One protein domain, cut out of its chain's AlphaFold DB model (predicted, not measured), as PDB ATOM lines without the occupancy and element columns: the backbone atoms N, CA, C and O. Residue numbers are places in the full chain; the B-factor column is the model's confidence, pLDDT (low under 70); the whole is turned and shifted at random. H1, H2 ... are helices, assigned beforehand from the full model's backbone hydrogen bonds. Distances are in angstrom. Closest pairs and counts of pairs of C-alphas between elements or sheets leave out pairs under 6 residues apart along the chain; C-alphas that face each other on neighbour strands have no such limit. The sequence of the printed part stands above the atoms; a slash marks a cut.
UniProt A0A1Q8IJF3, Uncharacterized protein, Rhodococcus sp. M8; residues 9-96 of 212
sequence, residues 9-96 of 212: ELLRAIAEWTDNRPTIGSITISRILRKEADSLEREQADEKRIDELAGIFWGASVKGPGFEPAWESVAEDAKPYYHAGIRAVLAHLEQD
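Overview. This is residues 9 to 96 of the 212 residues of an uncharacterized protein of Rhodococcus sp. M8 (UniProt A0A1Q8IJF3). One long helix, H2, makes the length; the short helix H1 folds back along its first part as a hairpin, and H3 crosses its later part, with residues 91 to 96 sticking out. The printed part has 88 residues with three named helices, H1, H2 and H3 in that order, and no named strand: all helix. It is extended, with a radius of gyration of the C-alphas of 19.8 A and spans of 66 by 30 by 18 A.

Along the chain. H1, residues 9 to 19, begins at C-alpha 9 (-21.338, 47.126, 10.650) and is 15.3 A long. H2, residues 26 to 61, is 52.1 A long. H3, residues 79 to 96, is 25.8 A long and ends at C-alpha 96 (-7.192, 36.077, -18.063).

Arrangement. H1 and H2 form a helical hairpin and touch, through residues 26 to 37 of H2 alone; the closest C-alphas, of Ala 15 and Ser 30, are 4.1 A apart. They run opposite ways at a shallow tilt of 11 degrees. Residues 82 to 87 of H3 touch residues 50 to 54 of H2, with the closest C-alphas, of Ala 54 and Tyr 82, 5.6 A apart. Their tilt of 72 degrees is only just about perpendicular. H1 and H3 are apart. In H1, H2 and H3 every O i to N i+4 pair is within hydrogen-bond range.

Size, cuts and confidence. The C-alphas farthest apart, of Ile 24 and Pro 65, are 67.1 A apart. The printed part has no cut. The link from H2 to H3, 17 residues, is long. Residues 24 to 25, 65 and 95 to 96 have pLDDT under 70.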
ATOM      1  N   GLU A   9     -21.102  47.250   9.205       86.88
ATOM      2  CA  GLU A   9     -21.338  47.126  10.650       86.88
ATOM      3  C   GLU A   9     -22.789  47.433  11.007       86.88
ATOM      4  O   GLU A   9     -23.385  46.728  11.823       86.88
ATOM      5  N   LEU A  10     -23.381  48.449  10.371       86.31
ATOM      6  CA  LEU A  10     -24.787  48.789  10.567       86.31
ATOM      7  C   LEU A  10     -25.693  47.637  10.115       86.31
ATOM      8  O   LEU A  10     -26.613  47.256  10.839       86.31
ATOM      9  N   LEU A  11     -25.414  47.038   8.954       84.31
ATOM     10  CA  LEU A  11     -26.175  45.891   8.452       84.31
ATOM     11  C   LEU A  11     -26.047  44.666   9.366       84.31
ATOM     12  O   LEU A  11     -27.050  44.005   9.650       84.31
ATOM     13  N   ARG A  12     -24.847  44.394   9.892       89.75
ATOM     14  CA  ARG A  12     -24.612  43.321  10.875       89.75
ATOM     15  C   ARG A  12     -25.354  43.571  12.183       89.75
ATOM     16  O   ARG A  12     -25.997  42.652  12.689       89.75
ATOM     17  N   ALA A  13     -25.338  44.803  12.687       88.50
ATOM     18  CA  ALA A  13     -26.062  45.181  13.898       88.50
ATOM     19  C   ALA A  13     -27.584  45.012  13.735       88.50
ATOM     20  O   ALA A  13     -28.258  44.507  14.636       88.50
ATOM     21  N   ILE A  14     -28.141  45.364  12.568       86.31
ATOM     22  CA  ILE A  14     -29.565  45.147  12.268       86.31
ATOM     23  C   ILE A  14     -29.873  43.649  12.135       86.31
ATOM     24  O   ILE A  14     -30.910  43.191  12.624       86.31
ATOM     25  N   ALA A  15     -28.988  42.864  11.515       85.62
ATOM     26  CA  ALA A  15     -29.141  41.412  11.433       85.62
ATOM     27  C   ALA A  15     -29.178  40.762  12.826       85.62
ATOM     28  O   ALA A  15     -30.050  39.937  13.096       85.62
ATOM     29  N   GLU A  16     -28.284  41.172  13.727       90.31
ATOM     30  CA  GLU A  16     -28.236  40.693  15.112       90.31
ATOM     31  C   GLU A  16     -29.480  41.111  15.908       90.31
ATOM     32  O   GLU A  16     -30.085  40.299  16.610       90.31
ATOM     33  N   TRP A  17     -29.935  42.356  15.749       89.88
ATOM     34  CA  TRP A  17     -31.194  42.813  16.342       89.88
ATOM     35  C   TRP A  17     -32.397  41.988  15.858       89.88
ATOM     36  O   TRP A  17     -33.288  41.669  16.648       89.88
ATOM     37  N   THR A  18     -32.402  41.613  14.575       87.44
ATOM     38  CA  THR A  18     -33.461  40.812  13.943       87.44
ATOM     39  C   THR A  18     -33.475  39.374  14.471       87.44
ATOM     40  O   THR A  18     -34.548  38.824  14.724       87.44
ATOM     41  N   ASP A  19     -32.307  38.781  14.717       86.75
ATOM     42  CA  ASP A  19     -32.204  37.453  15.338       86.75
ATOM     43  C   ASP A  19     -32.691  37.454  16.794       86.75
ATOM     44  O   ASP A  19     -33.337  36.504  17.236       86.75
ATOM     45  N   ASN A  20     -32.463  38.553  17.520       86.12
ATOM     46  CA  ASN A  20     -32.897  38.721  18.910       86.12
ATOM     47  C   ASN A  20     -34.406  38.991  19.070       86.12
ATOM     48  O   ASN A  20     -34.918  39.006  20.192       86.12
ATOM     49  N   ARG A  21     -35.143  39.207  17.972       84.25
ATOM     50  CA  ARG A  21     -36.603  39.410  17.966       84.25
ATOM     51  C   ARG A  21     -37.268  38.512  16.922       84.25
ATOM     52  O   ARG A  21     -37.760  39.021  15.913       84.25
ATOM     53  N   PRO A  22     -37.297  37.187  17.144       71.19
ATOM     54  CA  PRO A  22     -37.765  36.256  16.137       71.19
ATOM     55  C   PRO A  22     -39.249  36.475  15.825       71.19
ATOM     56  O   PRO A  22     -40.135  36.181  16.626       71.19
ATOM     57  N   THR A  23     -39.507  37.001  14.634       77.19
ATOM     58  CA  THR A  23     -40.814  37.040  13.979       77.19
ATOM     59  C   THR A  23     -40.799  36.072  12.799       77.19
ATOM     60  O   THR A  23     -39.744  35.611  12.358       77.19
ATOM     61  N   ILE A  24     -41.971  35.733  12.259       62.78
ATOM     62  CA  ILE A  24     -42.045  34.939  11.027       62.78
ATOM     63  C   ILE A  24     -41.311  35.715   9.918       62.78
ATOM     64  O   ILE A  24     -41.755  36.786   9.515       62.78
ATOM     65  N   GLY A  25     -40.174  35.185   9.456       63.34
ATOM     66  CA  GLY A  25     -39.322  35.801   8.429       63.34
ATOM     67  C   GLY A  25     -38.029  36.459   8.933       63.34
ATOM     68  O   GLY A  25     -37.186  36.806   8.106       63.34
ATOM     69  N   SER A  26     -37.813  36.572  10.251       72.31
ATOM     70  CA  SER A  26     -36.619  37.222  10.822       72.31
ATOM     71  C   SER A  26     -35.305  36.538  10.418       72.31
ATOM     72  O   SER A  26     -34.349  37.217  10.056       72.31
ATOM     73  N   ILE A  27     -35.284  35.201  10.366       75.31
ATOM     74  CA  ILE A  27     -34.111  34.396   9.968       75.31
ATOM     75  C   ILE A  27     -33.704  34.674   8.511       75.31
ATOM     76  O   ILE A  27     -32.521  34.734   8.173       75.31
ATOM     77  N   THR A  28     -34.681  34.850   7.618       77.56
ATOM     78  CA  THR A  28     -34.402  35.142   6.205       77.56
ATOM     79  C   THR A  28     -33.830  36.548   6.053       77.56
ATOM     80  O   THR A  28     -32.861  36.732   5.317       77.56
ATOM     81  N   ILE A  29     -34.396  37.521   6.771       76.81
ATOM     82  CA  ILE A  29     -33.960  38.921   6.736       76.81
ATOM     83  C   ILE A  29     -32.546  39.064   7.307       76.81
ATOM     84  O   ILE A  29     -31.697  39.677   6.664       76.81
ATOM     85  N   SER A  30     -32.248  38.454   8.458       76.44
ATOM     86  CA  SER A  30     -30.914  38.536   9.064       76.44
ATOM     87  C   SER A  30     -29.833  37.909   8.182       76.44
ATOM     88  O   SER A  30     -28.736  38.455   8.058       76.44
ATOM     89  N   ARG A  31     -30.141  36.803   7.492       81.62
ATOM     90  CA  ARG A  31     -29.224  36.185   6.523       81.62
ATOM     91  C   ARG A  31     -28.950  37.085   5.316       81.62
ATOM     92  O   ARG A  31     -27.803  37.159   4.883       81.62
ATOM     93  N   ILE A  32     -29.974  37.750   4.776       80.81
ATOM     94  CA  ILE A  32     -29.806  38.689   3.655       80.81
ATOM     95  C   ILE A  32     -28.922  39.859   4.088       80.81
ATOM     96  O   ILE A  32     -27.926  40.131   3.430       80.81
ATOM     97  N   LEU A  33     -29.215  40.481   5.232       78.44
ATOM     98  CA  LEU A  33     -28.444  41.619   5.742       78.44
ATOM     99  C   LEU A  33     -26.960  41.290   5.953       78.44
ATOM    100  O   LEU A  33     -26.104  42.108   5.633       78.44
ATOM    101  N   ARG A  34     -26.638  40.086   6.440       85.50
ATOM    102  CA  ARG A  34     -25.243  39.626   6.560       85.50
ATOM    103  C   ARG A  34     -24.568  39.457   5.205       85.50
ATOM    104  O   ARG A  34     -23.449  39.917   5.036       85.50
ATOM    105  N   LYS A  35     -25.258  38.851   4.234       80.56
ATOM    106  CA  LYS A  35     -24.728  38.693   2.874       80.56
ATOM    107  C   LYS A  35     -24.439  40.050   2.223       80.56
ATOM    108  O   LYS A  35     -23.404  40.198   1.584       80.56
ATOM    109  N   GLU A  36     -25.331  41.022   2.405       79.94
ATOM    110  CA  GLU A  36     -25.131  42.389   1.913       79.94
ATOM    111  C   GLU A  36     -23.968  43.085   2.631       79.94
ATOM    112  O   GLU A  36     -23.141  43.710   1.975       79.94
ATOM    113  N   ALA A  37     -23.828  42.911   3.951       80.50
ATOM    114  CA  ALA A  37     -22.671  43.419   4.693       80.50
ATOM    115  C   ALA A  37     -21.348  42.849   4.156       80.50
ATOM    116  O   ALA A  37     -20.404  43.599   3.926       80.50
ATOM    117  N   ASP A  38     -21.298  41.539   3.905       83.62
ATOM    118  CA  ASP A  38     -20.116  40.868   3.357       83.62
ATOM    119  C   ASP A  38     -19.853  41.245   1.887       83.62
ATOM    120  O   ASP A  38     -18.723  41.136   1.411       83.62
ATOM    121  N   SER A  39     -20.878  41.653   1.129       77.25
ATOM    122  CA  SER A  39     -20.698  42.222  -0.215       77.25
ATOM    123  C   SER A  39     -20.093  43.615  -0.139       77.25
ATOM    124  O   SER A  39     -19.056  43.850  -0.750       77.25
ATOM    125  N   LEU A  40     -20.673  44.493   0.679       78.50
ATOM    126  CA  LEU A  40     -20.188  45.859   0.856       78.50
ATOM    127  C   LEU A  40     -18.767  45.905   1.413       78.50
ATOM    128  O   LEU A  40     -17.976  46.731   0.978       78.50
ATOM    129  N   GLU A  41     -18.409  45.021   2.347       85.75
ATOM    130  CA  GLU A  41     -17.037  44.958   2.860       85.75
ATOM    131  C   GLU A  41     -16.040  44.557   1.765       85.75
ATOM    132  O   GLU A  41     -14.951  45.127   1.688       85.75
ATOM    133  N   ARG A  42     -16.416  43.621   0.883       76.94
ATOM    134  CA  ARG A  42     -15.590  43.258  -0.277       76.94
ATOM    135  C   ARG A  42     -15.465  44.420  -1.256       76.94
ATOM    136  O   ARG A  42     -14.350  44.757  -1.625       76.94
ATOM    137  N   GLU A  43     -16.570  45.078  -1.593       78.56
ATOM    138  CA  GLU A  43     -16.568  46.253  -2.473       78.56
ATOM    139  C   GLU A  43     -15.707  47.390  -1.900       78.56
ATOM    140  O   GLU A  43     -14.894  47.970  -2.613       78.56
ATOM    141  N   GLN A  44     -15.805  47.675  -0.598       82.94
ATOM    142  CA  GLN A  44     -14.967  48.679   0.067       82.94
ATOM    143  C   GLN A  44     -13.486  48.289   0.077       82.94
ATOM    144  O   GLN A  44     -12.619  49.147  -0.107       82.94
ATOM    145  N   ALA A  45     -13.177  47.008   0.294       83.06
ATOM    146  CA  ALA A  45     -11.811  46.507   0.222       83.06
ATOM    147  C   ALA A  45     -11.240  46.614  -1.202       83.06
ATOM    148  O   ALA A  45     -10.081  47.005  -1.364       83.06
ATOM    149  N   ASP A  46     -12.049  46.323  -2.220       83.19
ATOM    150  CA  ASP A  46     -11.667  46.438  -3.627       83.19
ATOM    151  C   ASP A  46     -11.461  47.900  -4.033       83.19
ATOM    152  O   ASP A  46     -10.442  48.223  -4.641       83.19
ATOM    153  N   GLU A  47     -12.344  48.811  -3.626       85.88
ATOM    154  CA  GLU A  47     -12.183  50.251  -3.863       85.88
ATOM    155  C   GLU A  47     -10.928  50.807  -3.183       85.88
ATOM    156  O   GLU A  47     -10.158  51.544  -3.802       85.88
ATOM    157  N   LYS A  48     -10.641  50.388  -1.945       89.06
ATOM    158  CA  LYS A  48      -9.386  50.746  -1.271       89.06
ATOM    159  C   LYS A  48      -8.167  50.227  -2.037       89.06
ATOM    160  O   LYS A  48      -7.195  50.956  -2.219       89.06
ATOM    161  N   ARG A  49      -8.215  48.980  -2.508       88.81
ATOM    162  CA  ARG A  49      -7.146  48.383  -3.321       88.81
ATOM    163  C   ARG A  49      -6.955  49.139  -4.638       88.81
ATOM    164  O   ARG A  49      -5.818  49.341  -5.057       88.81
ATOM    165  N   ILE A  50      -8.040  49.545  -5.293       90.31
ATOM    166  CA  ILE A  50      -8.005  50.350  -6.522       90.31
ATOM    167  C   ILE A  50      -7.341  51.702  -6.252       90.31
ATOM    168  O   ILE A  50      -6.507  52.125  -7.052       90.31
ATOM    169  N   ASP A  51      -7.658  52.350  -5.131       91.81
ATOM    170  CA  ASP A  51      -7.052  53.626  -4.750       91.81
ATOM    171  C   ASP A  51      -5.544  53.501  -4.489       91.81
ATOM    172  O   ASP A  51      -4.748  54.258  -5.048       91.81
ATOM    173  N   GLU A  52      -5.125  52.475  -3.742       90.56
ATOM    174  CA  GLU A  52      -3.708  52.175  -3.504       90.56
ATOM    175  C   GLU A  52      -2.950  51.929  -4.823       90.56
ATOM    176  O   GLU A  52      -1.863  52.474  -5.042       90.56
ATOM    177  N   LEU A  53      -3.529  51.143  -5.737       88.88
ATOM    178  CA  LEU A  53      -2.934  50.854  -7.046       88.88
ATOM    179  C   LEU A  53      -2.871  52.088  -7.950       88.88
ATOM    180  O   LEU A  53      -1.874  52.278  -8.650       88.88
ATOM    181  N   ALA A  54      -3.899  52.936  -7.928       89.44
ATOM    182  CA  ALA A  54      -3.905  54.196  -8.662       89.44
ATOM    183  C   ALA A  54      -2.795  55.132  -8.165       89.44
ATOM    184  O   ALA A  54      -2.068  55.700  -8.985       89.44
ATOM    185  N   GLY A  55      -2.588  55.215  -6.848       85.25
ATOM    186  CA  GLY A  55      -1.483  55.964  -6.249       85.25
ATOM    187  C   GLY A  55      -0.107  55.445  -6.675       85.25
ATOM    188  O   GLY A  55       0.764  56.235  -7.042       85.25
ATOM    189  N   ILE A  56       0.084  54.121  -6.707       87.00
ATOM    190  CA  ILE A  56       1.326  53.496  -7.196       87.00
ATOM    191  C   ILE A  56       1.549  53.810  -8.680       87.00
ATOM    192  O   ILE A  56       2.655  54.196  -9.068       87.00
ATOM    193  N   PHE A  57       0.513  53.662  -9.511       87.00
ATOM    194  CA  PHE A  57       0.591  53.935 -10.947       87.00
ATOM    195  C   PHE A  57       0.934  55.401 -11.224       87.00
ATOM    196  O   PHE A  57       1.823  55.685 -12.027       87.00
ATOM    197  N   TRP A  58       0.279  56.327 -10.522       85.94
ATOM    198  CA  TRP A  58       0.606  57.746 -10.573       85.94
ATOM    199  C   TRP A  58       2.056  57.994 -10.154       85.94
ATOM    200  O   TRP A  58       2.831  58.548 -10.924       85.94
ATOM    201  N   GLY A  59       2.475  57.505  -8.986       86.19
ATOM    202  CA  GLY A  59       3.852  57.672  -8.515       86.19
ATOM    203  C   GLY A  59       4.896  57.156  -9.513       86.19
ATOM    204  O   GLY A  59       5.969  57.746  -9.644       86.19
ATOM    205  N   ALA A  60       4.579  56.094 -10.258       84.31
ATOM    206  CA  ALA A  60       5.426  55.581 -11.330       84.31
ATOM    207  C   ALA A  60       5.421  56.468 -12.590       84.31
ATOM    208  O   ALA A  60       6.476  56.641 -13.201       84.31
ATOM    209  N   SER A  61       4.276  57.039 -12.980       81.69
ATOM    210  CA  SER A  61       4.123  57.804 -14.228       81.69
ATOM    211  C   SER A  61       4.784  59.183 -14.193       81.69
ATOM    212  O   SER A  61       5.246  59.674 -15.222       81.69
ATOM    213  N   VAL A  62       4.874  59.793 -13.012       82.38
ATOM    214  CA  VAL A  62       5.423  61.147 -12.816       82.38
ATOM    215  C   VAL A  62       6.769  61.168 -12.089       82.38
ATOM    216  O   VAL A  62       7.255  62.233 -11.703       82.38
ATOM    217  N   LYS A  63       7.418  60.007 -11.928       78.44
ATOM    218  CA  LYS A  63       8.728  59.907 -11.273       78.44
ATOM    219  C   LYS A  63       9.798  60.672 -12.060       78.44
ATOM    220  O   LYS A  63      10.189  60.272 -13.154       78.44
ATOM    221  N   GLY A  64      10.316  61.745 -11.463       74.19
ATOM    222  CA  GLY A  64      11.396  62.570 -12.005       74.19
ATOM    223  C   GLY A  64      12.449  62.910 -10.943       74.19
ATOM    224  O   GLY A  64      12.182  62.790  -9.746       74.19
ATOM    225  N   PRO A  65      13.670  63.316 -11.339       68.50
ATOM    226  CA  PRO A  65      14.711  63.673 -10.381       68.50
ATOM    227  C   PRO A  65      14.268  64.859  -9.509       68.50
ATOM    228  O   PRO A  65      14.058  65.960 -10.011       68.50
ATOM    229  N   GLY A  66      14.142  64.618  -8.200       75.50
ATOM    230  CA  GLY A  66      13.767  65.628  -7.202       75.50
ATOM    231  C   GLY A  66      12.262  65.857  -7.024       75.50
ATOM    232  O   GLY A  66      11.889  66.796  -6.325       75.50
ATOM    233  N   PHE A  67      11.407  65.026  -7.626       75.00
ATOM    234  CA  PHE A  67       9.953  65.144  -7.513       75.00
ATOM    235  C   PHE A  67       9.337  63.816  -7.056       75.00
ATOM    236  O   PHE A  67       9.375  62.825  -7.784       75.00
ATOM    237  N   GLU A  68       8.778  63.813  -5.844       75.44
ATOM    238  CA  GLU A  68       7.962  62.724  -5.299       75.44
ATOM    239  C   GLU A  68       6.509  63.205  -5.196       75.44
ATOM    240  O   GLU A  68       6.125  63.841  -4.211       75.44
ATOM    241  N   PRO A  69       5.700  62.985  -6.240       80.25
ATOM    242  CA  PRO A  69       4.308  63.397  -6.233       80.25
ATOM    243  C   PRO A  69       3.488  62.484  -5.324       80.25
ATOM    244  O   PRO A  69       3.468  61.266  -5.496       80.25
ATOM    245  N   ALA A  70       2.776  63.092  -4.381       87.25
ATOM    246  CA  ALA A  70       1.812  62.401  -3.537       87.25
ATOM    247  C   ALA A  70       0.523  62.123  -4.327       87.25
ATOM    248  O   ALA A  70       0.101  62.959  -5.132       87.25
ATOM    249  N   TRP A  71      -0.126  60.983  -4.095       90.19
ATOM    250  CA  TRP A  71      -1.416  60.664  -4.722       90.19
ATOM    251  C   TRP A  71      -2.483  61.714  -4.378       90.19
ATOM    252  O   TRP A  71      -3.273  62.124  -5.224       90.19
ATOM    253  N   GLU A  72      -2.420  62.259  -3.167       91.94
ATOM    254  CA  GLU A  72      -3.293  63.319  -2.661       91.94
ATOM    255  C   GLU A  72      -3.138  64.646  -3.419       91.94
ATOM    256  O   GLU A  72      -4.004  65.510  -3.319       91.94
ATOM    257  N   SER A  73      -2.050  64.821  -4.179       89.69
ATOM    258  CA  SER A  73      -1.834  66.004  -5.024       89.69
ATOM    259  C   SER A  73      -2.492  65.905  -6.403       89.69
ATOM    260  O   SER A  73      -2.543  66.901  -7.127       89.69
ATOM    261  N   VAL A  74      -3.005  64.726  -6.775       90.00
ATOM    262  CA  VAL A  74      -3.768  64.540  -8.011       90.00
ATOM    263  C   VAL A  74      -5.092  65.283  -7.893       90.00
ATOM    264  O   VAL A  74      -5.794  65.169  -6.889       90.00
ATOM    265  N   ALA A  75      -5.437  66.041  -8.935       89.12
ATOM    266  CA  ALA A  75      -6.700  66.760  -8.992       89.12
ATOM    267  C   ALA A  75      -7.887  65.790  -8.819       89.12
ATOM    268  O   ALA A  75      -7.903  64.707  -9.407       89.12
ATOM    269  N   GLU A  76      -8.873  66.161  -7.998       90.69
ATOM    270  CA  GLU A  76     -10.004  65.283  -7.647       90.69
ATOM    271  C   GLU A  76     -10.814  64.825  -8.870       90.69
ATOM    272  O   GLU A  76     -11.334  63.713  -8.893       90.69
ATOM    273  N   ASP A  77     -10.882  65.642  -9.921       90.25
ATOM    274  CA  ASP A  77     -11.523  65.303 -11.193       90.25
ATOM    275  C   ASP A  77     -10.708  64.311 -12.038       90.25
ATOM    276  O   ASP A  77     -11.270  63.633 -12.900       90.25
ATOM    277  N   ALA A  78      -9.406  64.178 -11.778       85.94
ATOM    278  CA  ALA A  78      -8.527  63.235 -12.458       85.94
ATOM    279  C   ALA A  78      -8.548  61.828 -11.829       85.94
ATOM    280  O   ALA A  78      -8.359  60.835 -12.540       85.94
ATOM    281  N   LYS A  79      -8.801  61.713 -10.517       89.31
ATOM    282  CA  LYS A  79      -8.803  60.427  -9.787       89.31
ATOM    283  C   LYS A  79      -9.746  59.368 -10.388       89.31
ATOM    284  O   LYS A  79      -9.290  58.233 -10.556       89.31
ATOM    285  N   PRO A  80     -10.987  59.699 -10.814       88.81
ATOM    286  CA  PRO A  80     -11.885  58.723 -11.429       88.81
ATOM    287  C   PRO A  80     -11.314  58.041 -12.678       88.81
ATOM    288  O   PRO A  80     -11.605  56.868 -12.904       88.81
ATOM    289  N   TYR A  81     -10.482  58.725 -13.476       85.88
ATOM    290  CA  TYR A  81      -9.873  58.129 -14.672       85.88
ATOM    291  C   TYR A  81      -8.817  57.081 -14.315       85.88
ATOM    292  O   TYR A  81      -8.775  56.019 -14.935       85.88
ATOM    293  N   TYR A  82      -7.999  57.346 -13.293       85.19
ATOM    294  CA  TYR A  82      -7.030  56.368 -12.795       85.19
ATOM    295  C   TYR A  82      -7.735  55.158 -12.191       85.19
ATOM    296  O   TYR A  82      -7.407  54.028 -12.546       85.19
ATOM    297  N   HIS A  83      -8.755  55.376 -11.356       88.69
ATOM    298  CA  HIS A  83      -9.561  54.281 -10.814       88.69
ATOM    299  C   HIS A  83     -10.212  53.455 -11.928       88.69
ATOM    300  O   HIS A  83     -10.156  52.231 -11.884       88.69
ATOM    301  N   ALA A  84     -10.784  54.090 -12.957       79.62
ATOM    302  CA  ALA A  84     -11.370  53.386 -14.101       79.62
ATOM    303  C   ALA A  84     -10.332  52.555 -14.876       79.62
ATOM    304  O   ALA A  84     -10.607  51.404 -15.214       79.62
ATOM    305  N   GLY A  85      -9.135  53.100 -15.107       79.75
ATOM    306  CA  GLY A  85      -8.034  52.372 -15.739       79.75
ATOM    307  C   GLY A  85      -7.595  51.153 -14.924       79.75
ATOM    308  O   GLY A  85      -7.475  50.059 -15.470       79.75
ATOM    309  N   ILE A  86      -7.433  51.309 -13.607       86.62
ATOM    310  CA  ILE A  86      -7.091  50.197 -12.709       86.62
ATOM    311  C   ILE A  86      -8.206  49.146 -12.674       86.62
ATOM    312  O   ILE A  86      -7.901  47.960 -12.770       86.62
ATOM    313  N   ARG A  87      -9.486  49.547 -12.607       83.75
ATOM    314  CA  ARG A  87     -10.627  48.613 -12.684       83.75
ATOM    315  C   ARG A  87     -10.601  47.800 -13.974       83.75
ATOM    316  O   ARG A  87     -10.781  46.590 -13.918       83.75
ATOM    317  N   ALA A  88     -10.341  48.437 -15.115       73.00
ATOM    318  CA  ALA A  88     -10.248  47.743 -16.397       73.00
ATOM    319  C   ALA A  88      -9.097  46.725 -16.421       73.00
ATOM    320  O   ALA A  88      -9.288  45.602 -16.877       73.00
ATOM    321  N   VAL A  89      -7.925  47.084 -15.882       77.44
ATOM    322  CA  VAL A  89      -6.781  46.164 -15.776       77.44
ATOM    323  C   VAL A  89      -7.091  44.996 -14.844       77.44
ATOM    324  O   VAL A  89      -6.817  43.856 -15.197       77.44
ATOM    325  N   LEU A  90      -7.670  45.251 -13.668       81.75
ATOM    326  CA  LEU A  90      -8.038  44.188 -12.730       81.75
ATOM    327  C   LEU A  90      -9.091  43.252 -13.325       81.75
ATOM    328  O   LEU A  90      -8.921  42.044 -13.226       81.75
ATOM    329  N   ALA A  91     -10.113  43.790 -13.996       76.25
ATOM    330  CA  ALA A  91     -11.131  42.991 -14.671       76.25
ATOM    331  C   ALA A  91     -10.533  42.127 -15.792       76.25
ATOM    332  O   ALA A  91     -10.876  40.955 -15.902       76.25
ATOM    333  N   HIS A  92      -9.612  42.679 -16.587       71.44
ATOM    334  CA  HIS A  92      -8.913  41.920 -17.624       71.44
ATOM    335  C   HIS A  92      -8.041  40.812 -17.026       71.44
ATOM    336  O   HIS A  92      -8.093  39.680 -17.485       71.44
ATOM    337  N   LEU A  93      -7.306  41.096 -15.947       72.25
ATOM    338  CA  LEU A  93      -6.527  40.076 -15.245       72.25
ATOM    339  C   LEU A  93      -7.420  39.007 -14.610       72.25
ATOM    340  O   LEU A  93      -7.039  37.850 -14.590       72.25
ATOM    341  N   GLU A  94      -8.593  39.352 -14.087       71.31
ATOM    342  CA  GLU A  94      -9.540  38.365 -13.553       71.31
ATOM    343  C   GLU A  94     -10.157  37.487 -14.648       71.31
ATOM    344  O   GLU A  94     -10.418  36.314 -14.390       71.31
ATOM    345  N   GLN A  95     -10.335  38.025 -15.858       56.47
ATOM    346  CA  GLN A  95     -10.733  37.262 -17.046       56.47
ATOM    347  C   GLN A  95      -9.602  36.339 -17.533       56.47
ATOM    348  O   GLN A  95      -9.854  35.172 -17.809       56.47
ATOM    349  N   ASP A  96      -8.356  36.822 -17.557       47.94
ATOM    350  CA  ASP A  96      -7.192  36.077 -18.063       47.94
ATOM    351  C   ASP A  96      -6.606  35.078 -17.046       47.94
ATOM    352  O   ASP A  96      -5.886  34.150 -17.408       47.94
TER     353      ASP A  96